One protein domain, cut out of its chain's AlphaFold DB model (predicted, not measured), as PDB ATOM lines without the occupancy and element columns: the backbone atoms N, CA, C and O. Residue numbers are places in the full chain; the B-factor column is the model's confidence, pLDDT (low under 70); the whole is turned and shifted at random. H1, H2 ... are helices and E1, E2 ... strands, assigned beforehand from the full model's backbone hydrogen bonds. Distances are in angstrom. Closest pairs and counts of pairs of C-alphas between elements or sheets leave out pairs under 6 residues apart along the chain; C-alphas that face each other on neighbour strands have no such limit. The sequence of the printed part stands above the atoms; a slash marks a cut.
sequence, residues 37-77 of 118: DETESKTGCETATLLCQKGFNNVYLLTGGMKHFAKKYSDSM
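What this domain is: This is residues 37 to 77 of the 118 residues of the protein "Hypothetical protein" of Lotharella globosa (UniProt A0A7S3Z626). A helix, H1, lies beside a short strand, E1, as the chain folds back after H1, and a second, shorter helix, H2, sits away from this pair toward the other end of an elongated, open shape. Residues 70 to 76, of which 70 to 72 belong to H2, stick out at that far end. The printed part has 41 residues with two named helices and one named strand, in the order H1, E1, H2, and its class is mostly helix. It is loose, with a radius of gyration of the C-alphas of 12.0 A, and the C-alphas span 34 by 19 by 11 A.

How they stand to each other: H1, residues 42 to 53, is the longest helix. E1, residues 59 to 61, has 7 pairs of C-alphas within 8 A of H1. The closest C-alphas of the two are those of Ala 48 and Val 59, 6.4 A apart, and their centres are 8.8 A apart. E1 pairs with no named strand. H2, residues 65 to 72, is apart from H1 and also apart from E1. In H1 and H2 every O i to N i+4 pair is within hydrogen-bond range.

Where its parts are: H1 runs 16.8 A from C-alpha 42 at (5.383, -42.554, -17.414) to C-alpha 53 at (5.380, -26.999, -11.034). E1 measures 7.0 A from its first to its last C-alpha. H2 measures 11.5 A and ends with C-alpha 72 at (-0.457, -56.382, -0.100).

The domain as a whole: The C-alphas farthest apart are those of Gln 53 and Asp 75, 34.4 A. The printed part has no cut. The links from H1 to E1, of 5 residues, and from E1 to H2, of 3 residues, are tight. Residues 70 to 76 stand free. The mean pLDDT of the printed part is 76.2, and it is under 70 in residues 38 to 42, 74, and 76 to 77.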
ATOM      1  N   ASP A  37      -1.513 -45.579 -10.854       72.50
ATOM      2  CA  ASP A  37      -1.994 -46.138 -12.114       72.50
ATOM      3  C   ASP A  37      -2.088 -47.673 -11.957       72.50
ATOM      4  O   ASP A  37      -1.557 -48.249 -10.994       72.50
ATOM      5  N   GLU A  38      -2.785 -48.349 -12.866       65.00
ATOM      6  CA  GLU A  38      -2.917 -49.809 -12.906       65.00
ATOM      7  C   GLU A  38      -1.553 -50.503 -13.024       65.00
ATOM      8  O   GLU A  38      -1.333 -51.571 -12.445       65.00
ATOM      9  N   THR A  39      -0.623 -49.872 -13.740       60.12
ATOM     10  CA  THR A  39       0.773 -50.291 -13.902       60.12
ATOM     11  C   THR A  39       1.687 -49.082 -13.772       60.12
ATOM     12  O   THR A  39       1.261 -47.970 -14.059       60.12
ATOM     13  N   GLU A  40       2.936 -49.274 -13.351       63.44
ATOM     14  CA  GLU A  40       3.904 -48.175 -13.276       63.44
ATOM     15  C   GLU A  40       4.095 -47.542 -14.668       63.44
ATOM     16  O   GLU A  40       4.689 -48.146 -15.564       63.44
ATOM     17  N   SER A  41       3.532 -46.348 -14.879       60.91
ATOM     18  CA  SER A  41       3.515 -45.672 -16.176       60.91
ATOM     19  C   SER A  41       4.189 -44.301 -16.113       60.91
ATOM     20  O   SER A  41       4.199 -43.617 -15.087       60.91
ATOM     21  N   LYS A  42       4.741 -43.872 -17.256       67.00
ATOM     22  CA  LYS A  42       5.383 -42.554 -17.414       67.00
ATOM     23  C   LYS A  42       4.425 -41.391 -17.129       67.00
ATOM     24  O   LYS A  42       4.861 -40.348 -16.647       67.00
ATOM     25  N   THR A  43       3.130 -41.598 -17.354       72.12
ATOM     26  CA  THR A  43       2.073 -40.601 -17.154       72.12
ATOM     27  C   THR A  43       1.959 -40.162 -15.691       72.12
ATOM     28  O   THR A  43       1.689 -38.991 -15.415       72.12
ATOM     29  N   GLY A  44       2.248 -41.053 -14.734       76.38
ATOM     30  CA  GLY A  44       2.299 -40.703 -13.312       76.38
ATOM     31  C   GLY A  44       3.409 -39.696 -12.984       76.38
ATOM     32  O   GLY A  44       3.171 -38.727 -12.262       76.38
ATOM     33  N   CYS A  45       4.599 -39.873 -13.564       79.69
ATOM     34  CA  CYS A  45       5.740 -38.968 -13.381       79.69
ATOM     35  C   CYS A  45       5.509 -37.596 -14.027       79.69
ATOM     36  O   CYS A  45       5.833 -36.563 -13.437       79.69
ATOM     37  N   GLU A  46       4.927 -37.575 -15.226       82.31
ATOM     38  CA  GLU A  46       4.563 -36.336 -15.925       82.31
ATOM     39  C   GLU A  46       3.535 -35.539 -15.115       82.31
ATOM     40  O   GLU A  46       3.715 -34.346 -14.866       82.31
ATOM     41  N   THR A  47       2.513 -36.222 -14.593       79.69
ATOM     42  CA  THR A  47       1.492 -35.616 -13.726       79.69
ATOM     43  C   THR A  47       2.094 -35.090 -12.424       79.69
ATOM     44  O   THR A  47       1.786 -33.970 -12.015       79.69
ATOM     45  N   ALA A  48       2.982 -35.857 -11.782       81.62
ATOM     46  CA  ALA A  48       3.677 -35.423 -10.571       81.62
ATOM     47  C   ALA A  48       4.487 -34.148 -10.823       81.62
ATOM     48  O   ALA A  48       4.396 -33.191 -10.057       81.62
ATOM     49  N   THR A  49       5.225 -34.113 -11.935       84.88
ATOM     50  CA  THR A  49       6.040 -32.961 -12.331       84.88
ATOM     51  C   THR A  49       5.172 -31.728 -12.557       84.88
ATOM     52  O   THR A  49       5.487 -30.657 -12.038       84.88
ATOM     53  N   LEU A  50       4.048 -31.876 -13.260       83.25
ATOM     54  CA  LEU A  50       3.094 -30.787 -13.471       83.25
ATOM     55  C   LEU A  50       2.516 -30.276 -12.147       83.25
ATOM     56  O   LEU A  50       2.455 -29.067 -11.937       83.25
ATOM     57  N   LEU A  51       2.133 -31.162 -11.226       80.69
ATOM     58  CA  LEU A  51       1.616 -30.760  -9.914       80.69
ATOM     59  C   LEU A  51       2.682 -30.033  -9.079       80.69
ATOM     60  O   LEU A  51       2.387 -28.985  -8.501       80.69
ATOM     61  N   CYS A  52       3.926 -30.515  -9.083       83.81
ATOM     62  CA  CYS A  52       5.048 -29.835  -8.432       83.81
ATOM     63  C   CYS A  52       5.282 -28.436  -9.022       83.81
ATOM     64  O   CYS A  52       5.401 -27.465  -8.277       83.81
ATOM     65  N   GLN A  53       5.257 -28.297 -10.353       86.12
ATOM     66  CA  GLN A  53       5.380 -26.999 -11.034       86.12
ATOM     67  C   GLN A  53       4.238 -26.030 -10.695       86.12
ATOM     68  O   GLN A  53       4.418 -24.815 -10.749       86.12
ATOM     69  N   LYS A  54       3.060 -26.548 -10.334       79.50
ATOM     70  CA  LYS A  54       1.907 -25.747  -9.894       79.50
ATOM     71  C   LYS A  54       1.924 -25.414  -8.397       79.50
ATOM     72  O   LYS A  54       1.002 -24.753  -7.926       79.50
ATOM     73  N   GLY A  55       2.962 -25.822  -7.664       79.94
ATOM     74  CA  GLY A  55       3.135 -25.519  -6.240       79.94
ATOM     75  C   GLY A  55       2.497 -26.539  -5.295       79.94
ATOM     76  O   GLY A  55       2.263 -26.233  -4.123       79.94
ATOM     77  N   PHE A  56       2.185 -27.744  -5.781       81.50
ATOM     78  CA  PHE A  56       1.817 -28.860  -4.916       81.50
ATOM     79  C   PHE A  56       3.079 -29.608  -4.484       81.50
ATOM     80  O   PHE A  56       3.650 -30.379  -5.246       81.50
ATOM     81  N   ASN A  57       3.484 -29.415  -3.232       79.62
ATOM     82  CA  ASN A  57       4.734 -29.980  -2.708       79.62
ATOM     83  C   ASN A  57       4.525 -31.355  -2.044       79.62
ATOM     84  O   ASN A  57       5.481 -32.054  -1.727       79.62
ATOM     85  N   ASN A  58       3.265 -31.747  -1.833       80.94
ATOM     86  CA  ASN A  58       2.870 -32.930  -1.064       80.94
ATOM     87  C   ASN A  58       2.429 -34.068  -2.000       80.94
ATOM     88  O   ASN A  58       1.405 -34.708  -1.745       80.94
ATOM     89  N   VAL A  59       3.120 -34.238  -3.128       82.06
ATOM     90  CA  VAL A  59       2.759 -35.178  -4.197       82.06
ATOM     91  C   VAL A  59       3.683 -36.387  -4.144       82.06
ATOM     92  O   VAL A  59       4.902 -36.242  -4.124       82.06
ATOM     93  N   TYR A  60       3.097 -37.580  -4.144       84.69
ATOM     94  CA  TYR A  60       3.802 -38.856  -4.069       84.69
ATOM     95  C   TYR A  60       3.298 -39.787  -5.168       84.69
ATOM     96  O   TYR A  60       2.108 -39.795  -5.475       84.69
ATOM     97  N   LEU A  61       4.189 -40.587  -5.747       82.25
ATOM     98  CA  LEU A  61       3.846 -41.601  -6.742       82.25
ATOM     99  C   LEU A  61       3.895 -42.987  -6.097       82.25
ATOM    100  O   LEU A  61       4.858 -43.312  -5.399       82.25
ATOM    101  N   LEU A  62       2.872 -43.805  -6.330       81.12
ATOM    102  CA  LEU A  62       2.852 -45.180  -5.845       81.12
ATOM    103  C   LEU A  62       3.680 -46.092  -6.760       81.12
ATOM    104  O   LEU A  62       3.274 -46.410  -7.879       81.12
ATOM    105  N   THR A  63       4.831 -46.541  -6.265       77.00
ATOM    106  CA  THR A  63       5.716 -47.473  -6.975       77.00
ATOM    107  C   THR A  63       5.128 -48.889  -6.998       77.00
ATOM    108  O   THR A  63       4.533 -49.347  -6.020       77.00
ATOM    109  N   GLY A  64       5.248 -49.588  -8.133       73.81
ATOM    110  CA  GLY A  64       4.649 -50.918  -8.338       73.81
ATOM    111  C   GLY A  64       3.158 -50.922  -8.722       73.81
ATOM    112  O   GLY A  64       2.592 -51.992  -8.962       73.81
ATOM    113  N   GLY A  65       2.529 -49.746  -8.823       74.62
ATOM    114  CA  GLY A  65       1.151 -49.582  -9.288       74.62
ATOM    115  C   GLY A  65       0.091 -50.164  -8.348       74.62
ATOM    116  O   GLY A  65       0.375 -50.738  -7.289       74.62
ATOM    117  N   MET A  66      -1.173 -50.033  -8.749       75.19
ATOM    118  CA  MET A  66      -2.291 -50.548  -7.958       75.19
ATOM    119  C   MET A  66      -2.217 -52.061  -7.764       75.19
ATOM    120  O   MET A  66      -2.611 -52.552  -6.709       75.19
ATOM    121  N   LYS A  67      -1.692 -52.812  -8.742       74.69
ATOM    122  CA  LYS A  67      -1.633 -54.283  -8.683       74.69
ATOM    123  C   LYS A  67      -0.820 -54.788  -7.501       74.69
ATOM    124  O   LYS A  67      -1.262 -55.675  -6.771       74.69
ATOM    125  N   HIS A  68       0.346 -54.188  -7.279       76.88
ATOM    126  CA  HIS A  68       1.195 -54.547  -6.152       76.88
ATOM    127  C   HIS A  68       0.568 -54.131  -4.813       76.88
ATOM    128  O   HIS A  68       0.657 -54.862  -3.824       76.88
ATOM    129  N   PHE A  69      -0.116 -52.983  -4.791       77.88
ATOM    130  CA  PHE A  69      -0.799 -52.483  -3.601       77.88
ATOM    131  C   PHE A  69      -1.986 -53.361  -3.191       77.88
ATOM    132  O   PHE A  69      -2.074 -53.744  -2.027       77.88
ATOM    133  N   ALA A  70      -2.840 -53.751  -4.139       76.19
ATOM    134  CA  ALA A  70      -3.998 -54.609  -3.894       76.19
ATOM    135  C   ALA A  70      -3.605 -55.986  -3.350       76.19
ATOM    136  O   ALA A  70      -4.269 -56.519  -2.465       76.19
ATOM    137  N   LYS A  71      -2.489 -56.547  -3.836       75.75
ATOM    138  CA  LYS A  71      -1.957 -57.822  -3.337       75.75
ATOM    139  C   LYS A  71      -1.524 -57.736  -1.871       75.75
ATOM    140  O   LYS A  71      -1.638 -58.715  -1.141       75.75
ATOM    141  N   LYS A  72      -0.987 -56.588  -1.454       78.75
ATOM    142  CA  LYS A  72      -0.457 -56.382  -0.100       78.75
ATOM    143  C   LYS A  72      -1.513 -55.879   0.889       78.75
ATOM    144  O   LYS A  72      -1.417 -56.186   2.072       78.75
ATOM    145  N   TYR A  73      -2.488 -55.111   0.412       76.06
ATOM    146  CA  TYR A  73      -3.503 -54.437   1.222       76.06
ATOM    147  C   TYR A  73      -4.904 -54.632   0.631       76.06
ATOM    148  O   TYR A  73      -5.619 -53.662   0.369       76.06
ATOM    149  N   SER A  74      -5.301 -55.889   0.432       69.31
ATOM    150  CA  SER A  74      -6.616 -56.266  -0.108       69.31
ATOM    151  C   SER A  74      -7.773 -55.645   0.672       69.31
ATOM    152  O   SER A  74      -8.730 -55.156   0.082       69.31
ATOM    153  N   ASP A  75      -7.643 -55.590   1.996       71.44
ATOM    154  CA  ASP A  75      -8.708 -55.153   2.910       71.44
ATOM    155  C   ASP A  75      -8.887 -53.628   2.929       71.44
ATOM    156  O   ASP A  75      -9.843 -53.104   3.495       71.44
ATOM    157  N   SER A  76      -7.935 -52.894   2.345       67.50
ATOM    158  CA  SER A  76      -7.928 -51.428   2.305       67.50
ATOM    159  C   SER A  76      -8.421 -50.862   0.972       67.50
ATOM    160  O   SER A  76      -8.456 -49.642   0.809       67.50
ATOM    161  N   MET A  77      -8.796 -51.720   0.019       66.50
ATOM    162  CA  MET A  77      -9.376 -51.308  -1.257       66.50
ATOM    163  C   MET A  77     -10.883 -51.549  -1.256       66.50
ATOM    164  O   MET A  77     -11.360 -52.619  -0.895       66.50
TER     165      MET A  77